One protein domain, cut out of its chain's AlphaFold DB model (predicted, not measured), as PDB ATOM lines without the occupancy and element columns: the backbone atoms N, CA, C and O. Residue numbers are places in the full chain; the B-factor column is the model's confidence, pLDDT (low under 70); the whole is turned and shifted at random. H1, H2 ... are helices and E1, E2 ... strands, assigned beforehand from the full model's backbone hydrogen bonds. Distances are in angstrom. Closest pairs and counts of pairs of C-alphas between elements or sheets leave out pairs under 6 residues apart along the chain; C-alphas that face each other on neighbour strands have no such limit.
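This is residues 9 to 74 of the 87 residues of an uncharacterized protein of Acidobacteria bacterium (UniProt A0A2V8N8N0). With little regular structure, this is an elongated, loose model: H1 is at one end, H2 and H3 are at the other, and E1 and a long looping stretch, residues 34 to 59, lie between. The printed part has 66 residues, with named elements in the order H1, E1, H2, H3; it is mostly helix, though these hold only 22 residues. The radius of gyration of the C-alphas is 13.6 A, and the spans are 41 by 25 by 16 A.

H2, residues 60 to 67, and H3, residues 70 to 73, only just touch, only at the corner by their tight link, with 3 pairs of C-alphas within 8 A; the closest C-alphas, of Ser 65 and Ser 71, are 5.2 A apart. H1, residues 20 to 26, is apart from both. E1, residues 31 to 33, pairs with no named strand, but residues 9 to 10 pair with its residues 32 to 33, parallel. Every O i to N i+4 pair is within hydrogen-bond range in H1 and H2; H3 is too short for one.

H2 is 10.5 A long, H1 10.0 A, E1 7.1 A and H3 5.4 A. C-alpha 20 begins H1 at (157.037, 166.823, 176.212); C-alpha 73 ends H3 at (135.525, 163.007, 155.050).

The C-alphas farthest apart, of Glu 26 and Ile 61, are 41.0 A apart. The E1 to H2 link is long, and residues 56 to 61 stand free. The printed part has no cut, and no printed residue is under 70 in pLDDT.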
ATOM      1  N   PHE A   9     151.604 176.954 172.591       98.00
ATOM      2  CA  PHE A   9     152.818 176.416 171.988       98.00
ATOM      3  C   PHE A   9     152.594 175.946 170.543       98.00
ATOM      4  O   PHE A   9     151.520 175.497 170.145       98.00
ATOM      5  N   CYS A  10     153.624 176.040 169.713       97.75
ATOM      6  CA  CYS A  10     153.609 175.527 168.347       97.75
ATOM      7  C   CYS A  10     154.834 174.640 168.186       97.75
ATOM      8  O   CYS A  10     155.955 175.132 168.307       97.75
ATOM      9  N   TYR A  11     154.632 173.345 167.936       97.69
ATOM     10  CA  TYR A  11     155.758 172.430 167.764       97.69
ATOM     11  C   TYR A  11     156.514 172.789 166.480       97.69
ATOM     12  O   TYR A  11     155.923 172.732 165.392       97.69
ATOM     13  N   PRO A  12     157.815 173.124 166.557       95.94
ATOM     14  CA  PRO A  12     158.613 173.395 165.370       95.94
ATOM     15  C   PRO A  12     158.594 172.191 164.431       95.94
ATOM     16  O   PRO A  12     158.798 171.052 164.854       95.94
ATOM     17  N   SER A  13     158.285 172.431 163.157       94.38
ATOM     18  CA  SER A  13     158.098 171.378 162.145       94.38
ATOM     19  C   SER A  13     157.028 170.327 162.492       94.38
ATOM     20  O   SER A  13     156.895 169.331 161.787       94.38
ATOM     21  N   GLY A  14     156.236 170.543 163.547       95.31
ATOM     22  CA  GLY A  14     155.310 169.560 164.101       95.31
ATOM     23  C   GLY A  14     155.989 168.358 164.754       95.31
ATOM     24  O   GLY A  14     155.327 167.344 164.928       95.31
ATOM     25  N   ALA A  15     157.282 168.438 165.078       96.50
ATOM     26  CA  ALA A  15     157.999 167.360 165.748       96.50
ATOM     27  C   ALA A  15     157.700 167.379 167.253       96.50
ATOM     28  O   ALA A  15     157.940 168.383 167.925       96.50
ATOM     29  N   TYR A  16     157.189 166.268 167.779       97.19
ATOM     30  CA  TYR A  16     156.867 166.124 169.195       97.19
ATOM     31  C   TYR A  16     157.107 164.698 169.691       97.19
ATOM     32  O   TYR A  16     157.187 163.748 168.913       97.19
ATOM     33  N   ASP A  17     157.187 164.570 171.010       97.31
ATOM     34  CA  ASP A  17     157.191 163.316 171.749       97.31
ATOM     35  C   ASP A  17     156.227 163.457 172.934       97.31
ATOM     36  O   ASP A  17     156.086 164.543 173.498       97.31
ATOM     37  N   LEU A  18     155.560 162.372 173.332       97.12
ATOM     38  CA  LEU A  18     154.611 162.401 174.452       97.12
ATOM     39  C   LEU A  18     155.271 162.810 175.778       97.12
ATOM     40  O   LEU A  18     154.599 163.357 176.649       97.12
ATOM     41  N   ARG A  19     156.588 162.616 175.912       97.56
ATOM     42  CA  ARG A  19     157.385 163.083 177.057       97.56
ATOM     43  C   ARG A  19     157.416 164.603 177.199       97.56
ATOM     44  O   ARG A  19     157.764 165.081 178.270       97.56
ATOM     45  N   PHE A  20     157.068 165.359 176.157       97.12
ATOM     46  CA  PHE A  20     157.037 166.823 176.212       97.12
ATOM     47  C   PHE A  20     155.760 167.354 176.867       97.12
ATOM     48  O   PHE A  20     155.756 168.483 177.346       97.12
ATOM     49  N   LEU A  21     154.682 166.561 176.899       98.06
ATOM     50  CA  LEU A  21     153.390 167.020 177.415       98.06
ATOM     51  C   LEU A  21     153.459 167.460 178.884       98.06
ATOM     52  O   LEU A  21     152.981 168.559 179.160       98.06
ATOM     53  N   PRO A  22     154.089 166.698 179.804       98.19
ATOM     54  CA  PRO A  22     154.246 167.146 181.185       98.19
ATOM     55  C   PRO A  22     155.044 168.449 181.294       98.19
ATOM     56  O   PRO A  22     154.674 169.320 182.064       98.19
ATOM     57  N   TRP A  23     156.086 168.632 180.475       97.75
ATOM     58  CA  TRP A  23     156.894 169.857 180.501       97.75
ATOM     59  C   TRP A  23     156.104 171.092 180.065       97.75
ATOM     60  O   TRP A  23     156.296 172.171 180.615       97.75
ATOM     61  N   LEU A  24     155.222 170.948 179.072       97.44
ATOM     62  CA  LEU A  24     154.350 172.039 178.635       97.44
ATOM     63  C   LEU A  24     153.296 172.376 179.696       97.44
ATOM     64  O   LEU A  24     153.022 173.553 179.913       97.44
ATOM     65  N   ASP A  25     152.747 171.362 180.365       96.75
ATOM     66  CA  ASP A  25     151.788 171.542 181.459       96.75
ATOM     67  C   ASP A  25     152.439 172.251 182.661       96.75
ATOM     68  O   ASP A  25     151.932 173.266 183.136       96.75
ATOM     69  N   GLU A  26     153.632 171.806 183.074       97.62
ATOM     70  CA  GLU A  26     154.448 172.448 184.118       97.62
ATOM     71  C   GLU A  26     154.819 173.897 183.767       97.62
ATOM     72  O   GLU A  26     154.903 174.752 184.650       97.62
ATOM     73  N   ALA A  27     155.010 174.193 182.478       96.19
ATOM     74  CA  ALA A  27     155.276 175.538 181.976       96.19
ATOM     75  C   ALA A  27     154.013 176.413 181.823       96.19
ATOM     76  O   ALA A  27     154.124 177.549 181.364       96.19
ATOM     77  N   GLY A  28     152.823 175.912 182.174       97.00
ATOM     78  CA  GLY A  28     151.563 176.661 182.109       97.00
ATOM     79  C   GLY A  28     150.964 176.798 180.702       97.00
ATOM     80  O   GLY A  28     150.092 177.639 180.479       97.00
ATOM     81  N   ILE A  29     151.401 175.988 179.734       98.25
ATOM     82  CA  ILE A  29     150.869 176.015 178.367       98.25
ATOM     83  C   ILE A  29     149.485 175.364 178.329       98.25
ATOM     84  O   ILE A  29     149.305 174.208 178.697       98.25
ATOM     85  N   ILE A  30     148.494 176.079 177.796       97.94
ATOM     86  CA  ILE A  30     147.086 175.647 177.810       97.94
ATOM     87  C   ILE A  30     146.615 175.004 176.499       97.94
ATOM     88  O   ILE A  30     145.539 174.384 176.463       97.94
ATOM     89  N   SER A  31     147.374 175.183 175.413       98.31
ATOM     90  CA  SER A  31     147.227 174.409 174.182       98.31
ATOM     91  C   SER A  31     148.486 174.432 173.316       98.31
ATOM     92  O   SER A  31     149.296 175.358 173.393       98.31
ATOM     93  N   ALA A  32     148.632 173.423 172.458       98.25
ATOM     94  CA  ALA A  32     149.720 173.355 171.499       98.25
ATOM     95  C   ALA A  32     149.283 172.772 170.151       98.25
ATOM     96  O   ALA A  32     148.426 171.893 170.105       98.25
ATOM     97  N   THR A  33     149.879 173.253 169.057       98.12
ATOM     98  CA  THR A  33     149.550 172.829 167.680       98.12
ATOM     99  C   THR A  33     150.671 172.006 167.045       98.12
ATOM    100  O   THR A  33     151.842 172.383 167.132       98.12
ATOM    101  N   THR A  34     150.323 170.884 166.402       97.38
ATOM    102  CA  THR A  34     151.248 169.980 165.684       97.38
ATOM    103  C   THR A  34     151.181 170.213 164.170       97.38
ATOM    104  O   THR A  34     150.507 171.129 163.714       97.38
ATOM    105  N   CYS A  35     151.869 169.402 163.357       95.94
ATOM    106  CA  CYS A  35     151.659 169.364 161.899       95.94
ATOM    107  C   CYS A  35     150.774 168.195 161.443       95.94
ATOM    108  O   CYS A  35     150.684 167.930 160.240       95.94
ATOM    109  N   ASP A  36     150.120 167.500 162.375       94.00
ATOM    110  CA  ASP A  36     149.189 166.432 162.035       94.00
ATOM    111  C   ASP A  36     147.987 167.038 161.318       94.00
ATOM    112  O   ASP A  36     147.310 167.927 161.830       94.00
ATOM    113  N   THR A  37     147.734 166.582 160.093       91.69
ATOM    114  CA  THR A  37     146.693 167.186 159.260       91.69
ATOM    115  C   THR A  37     145.311 166.821 159.781       91.69
ATOM    116  O   THR A  37     144.963 165.644 159.770       91.69
ATOM    117  N   GLY A  38     144.490 167.790 160.171       92.19
ATOM    118  CA  GLY A  38     143.120 167.530 160.607       92.19
ATOM    119  C   GLY A  38     142.483 168.718 161.312       92.19
ATOM    120  O   GLY A  38     143.071 169.796 161.383       92.19
ATOM    121  N   PHE A  39     141.283 168.491 161.840       94.00
ATOM    122  CA  PHE A  39     140.546 169.471 162.626       94.00
ATOM    123  C   PHE A  39     140.655 169.195 164.111       94.00
ATOM    124  O   PHE A  39     140.450 168.066 164.556       94.00
ATOM    125  N   ALA A  40     140.933 170.251 164.868       95.56
ATOM    126  CA  ALA A  40     140.789 170.220 166.307       95.56
ATOM    127  C   ALA A  40     139.306 170.076 166.679       95.56
ATOM    128  O   ALA A  40     138.421 170.653 166.047       95.56
ATOM    129  N   SER A  41     139.048 169.317 167.734       94.88
ATOM    130  CA  SER A  41     137.729 169.152 168.338       94.88
ATOM    131  C   SER A  41     137.856 169.168 169.862       94.88
ATOM    132  O   SER A  41     138.964 168.986 170.375       94.88
ATOM    133  N   PRO A  42     136.752 169.306 170.615       96.75
ATOM    134  CA  PRO A  42     136.787 169.183 172.074       96.75
ATOM    135  C   PRO A  42     137.339 167.841 172.586       96.75
ATOM    136  O   PRO A  42     137.781 167.764 173.726       96.75
ATOM    137  N   ALA A  43     137.336 166.793 171.753       96.44
ATOM    138  CA  ALA A  43     137.910 165.488 172.081       96.44
ATOM    139  C   ALA A  43     139.423 165.391 171.794       96.44
ATOM    140  O   ALA A  43     140.051 164.390 172.131       96.44
ATOM    141  N   SER A  44     140.014 166.396 171.142       97.12
ATOM    142  CA  SER A  44     141.450 166.422 170.854       97.12
ATOM    143  C   SER A  44     142.250 166.677 172.130       97.12
ATOM    144  O   SER A  44     141.851 167.484 172.971       97.12
ATOM    145  N   ASN A  45     143.422 166.050 172.255       97.56
ATOM    146  CA  ASN A  45     144.364 166.445 173.296       97.56
ATOM    147  C   ASN A  45     144.797 167.898 173.038       97.56
ATOM    148  O   ASN A  45     145.327 168.218 171.974       97.56
ATOM    149  N   ARG A  46     144.566 168.775 174.018       98.06
ATOM    150  CA  ARG A  46     144.805 170.222 173.907       98.06
ATOM    151  C   ARG A  46     146.258 170.571 173.608       98.06
ATOM    152  O   ARG A  46     146.509 171.618 173.024       98.06
ATOM    153  N   LEU A  47     147.198 169.711 173.984       98.38
ATOM    154  CA  LEU A  47     148.628 169.888 173.748       98.38
ATOM    155  C   LEU A  47     149.118 169.180 172.476       98.38
ATOM    156  O   LEU A  47     150.323 169.125 172.250       98.38
ATOM    157  N   LEU A  48     148.213 168.631 171.659       98.25
ATOM    158  CA  LEU A  48     148.501 167.963 170.386       98.25
ATOM    159  C   LEU A  48     147.426 168.299 169.335       98.25
ATOM    160  O   LEU A  48     146.900 167.416 168.657       98.25
ATOM    161  N   LEU A  49     147.045 169.573 169.223       98.44
ATOM    162  CA  LEU A  49     145.993 169.987 168.296       98.44
ATOM    163  C   LEU A  49     146.457 169.814 166.839       98.44
ATOM    164  O   LEU A  49     147.498 170.368 166.470       98.44
ATOM    165  N   PRO A  50     145.688 169.098 165.995       96.62
ATOM    166  CA  PRO A  50     145.990 168.981 164.575       96.62
ATOM    167  C   PRO A  50     145.724 170.309 163.856       96.62
ATOM    168  O   PRO A  50     144.963 171.155 164.335       96.62
ATOM    169  N   ARG A  51     146.325 170.484 162.677       93.56
ATOM    170  CA  ARG A  51     146.126 171.677 161.848       93.56
ATOM    171  C   ARG A  51     146.182 171.367 160.358       93.56
ATOM    172  O   ARG A  51     146.880 170.456 159.919       93.56
ATOM    173  N   VAL A  52     145.494 172.171 159.559       92.06
ATOM    174  CA  VAL A  52     145.661 172.176 158.101       92.06
ATOM    175  C   VAL A  52     146.890 173.019 157.760       92.06
ATOM    176  O   VAL A  52     147.024 174.127 158.264       92.06
ATOM    177  N   ILE A  53     147.802 172.487 156.936       89.75
ATOM    178  CA  ILE A  53     149.005 173.212 156.498       89.75
ATOM    179  C   ILE A  53     148.737 173.836 155.127       89.75
ATOM    180  O   ILE A  53     148.756 173.143 154.105       89.75
ATOM    181  N   ASP A  54     148.537 175.143 155.109       89.19
ATOM    182  CA  ASP A  54     148.306 175.990 153.940       89.19
ATOM    183  C   ASP A  54     149.621 176.341 153.222       89.19
ATOM    184  O   ASP A  54     150.031 177.487 153.081       89.19
ATOM    185  N   THR A  55     150.331 175.316 152.749       89.56
ATOM    186  CA  THR A  55     151.513 175.543 151.901       89.56
ATOM    187  C   THR A  55     151.106 176.093 150.535       89.56
ATOM    188  O   THR A  55     150.054 175.717 150.031       89.56
ATOM    189  N   SER A  56     152.000 176.809 149.847       89.62
ATOM    190  CA  SER A  56     151.789 177.264 148.458       89.62
ATOM    191  C   SER A  56     151.515 176.143 147.441       89.62
ATOM    192  O   SER A  56     151.018 176.406 146.350       89.62
ATOM    193  N   ALA A  57     151.823 174.889 147.784       89.25
ATOM    194  CA  ALA A  57     151.493 173.719 146.975       89.25
ATOM    195  C   ALA A  57     150.024 173.261 147.104       89.25
ATOM    196  O   ALA A  57     149.615 172.369 146.362       89.25
ATOM    197  N   LEU A  58     149.261 173.803 148.058       89.94
ATOM    198  CA  LEU A  58     147.845 173.500 148.255       89.94
ATOM    199  C   LEU A  58     147.025 174.352 147.284       89.94
ATOM    200  O   LEU A  58     147.117 175.578 147.296       89.94
ATOM    201  N   SER A  59     146.235 173.714 146.426       92.81
ATOM    202  CA  SER A  59     145.369 174.447 145.504       92.81
ATOM    203  C   SER A  59     144.216 175.137 146.240       92.81
ATOM    204  O   SER A  59     143.811 174.718 147.324       92.81
ATOM    205  N   ALA A  60     143.641 176.175 145.624       94.19
ATOM    206  CA  ALA A  60     142.492 176.887 146.184       94.19
ATOM    207  C   ALA A  60     141.311 175.947 146.491       94.19
ATOM    208  O   ALA A  60     140.709 176.053 147.555       94.19
ATOM    209  N   ILE A  61     141.035 174.978 145.607       94.62
ATOM    210  CA  ILE A  61     139.955 174.003 145.813       94.62
ATOM    211  C   ILE A  61     140.252 173.031 146.960       94.62
ATOM    212  O   ILE A  61     139.344 172.675 147.702       94.62
ATOM    213  N   GLU A  62     141.511 172.622 147.151       91.88
ATOM    214  CA  GLU A  62     141.897 171.784 148.295       91.88
ATOM    215  C   GLU A  62     141.807 172.559 149.613       91.88
ATOM    216  O   GLU A  62     141.424 172.002 150.641       91.88
ATOM    217  N   PHE A  63     142.157 173.846 149.597       92.75
ATOM    218  CA  PHE A  63     142.003 174.718 150.755       92.75
ATOM    219  C   PHE A  63     140.524 174.920 151.112       92.75
ATOM    220  O   PHE A  63     140.141 174.719 152.263       92.75
ATOM    221  N   GLU A  64     139.672 175.227 150.132       94.75
ATOM    222  CA  GLU A  64     138.220 175.343 150.316       94.75
ATOM    223  C   GLU A  64     137.596 174.025 150.795       94.75
ATOM    224  O   GLU A  64     136.765 174.016 151.706       94.75
ATOM    225  N   SER A  65     138.027 172.887 150.243       93.94
ATOM    226  CA  SER A  65     137.540 171.580 150.684       93.94
ATOM    227  C   SER A  65     137.982 171.253 152.110       93.94
ATOM    228  O   SER A  65     137.258 170.552 152.818       93.94
ATOM    229  N   TRP A  66     139.132 171.769 152.566       93.31
ATOM    230  CA  TRP A  66     139.447 171.792 153.991       93.31
ATOM    231  C   TRP A  66     138.462 172.691 154.720       93.31
ATOM    232  O   TRP A  66     137.715 172.147 155.507       93.31
ATOM    233  N   LEU A  67     138.352 173.989 154.435       92.69
ATOM    234  CA  LEU A  67     137.463 174.907 155.174       92.69
ATOM    235  C   LEU A  67     136.010 174.419 155.326       92.69
ATOM    236  O   LEU A  67     135.396 174.622 156.371       92.69
ATOM    237  N   THR A  68     135.473 173.754 154.307       93.88
ATOM    238  CA  THR A  68     134.102 173.210 154.289       93.88
ATOM    239  C   THR A  68     133.964 171.833 154.950       93.88
ATOM    240  O   THR A  68     132.858 171.318 155.088       93.88
ATOM    241  N   GLY A  69     135.069 171.208 155.361       92.12
ATOM    242  CA  GLY A  69     135.101 169.900 156.017       92.12
ATOM    243  C   GLY A  69     135.122 168.699 155.066       92.12
ATOM    244  O   GLY A  69     135.384 167.579 155.508       92.12
ATOM    245  N   VAL A  70     134.924 168.909 153.762       93.56
ATOM    246  CA  VAL A  70     134.876 167.843 152.745       93.56
ATOM    247  C   VAL A  70     136.171 167.023 152.721       93.56
ATOM    248  O   VAL A  70     136.124 165.793 152.690       93.56
ATOM    249  N   SER A  71     137.334 167.674 152.816       90.88
ATOM    250  CA  SER A  71     138.643 167.002 152.858       90.88
ATOM    251  C   SER A  71     138.783 166.021 154.022       90.88
ATOM    252  O   SER A  71     139.473 165.015 153.881       90.88
ATOM    253  N   ALA A  72     138.148 166.296 155.165       89.12
ATOM    254  CA  ALA A  72     138.233 165.434 156.343       89.12
ATOM    255  C   ALA A  72     137.392 164.153 156.203       89.12
ATOM    256  O   ALA A  72     137.702 163.155 156.850       89.12
ATOM    257  N   ALA A  73     136.364 164.168 155.349       88.62
ATOM    258  CA  ALA A  73     135.525 163.007 155.050       88.62
ATOM    259  C   ALA A  73     136.106 162.111 153.941       88.62
ATOM    260  O   ALA A  73     135.689 160.963 153.781       88.62
ATOM    261  N   LEU A  74     137.066 162.618 153.161       85.69
ATOM    262  CA  LEU A  74     137.700 161.869 152.083       85.69
ATOM    263  C   LEU A  74     138.869 161.014 152.602       85.69
ATOM    264  O   LEU A  74     139.605 161.438 153.498       85.69
TER     265      LEU A  74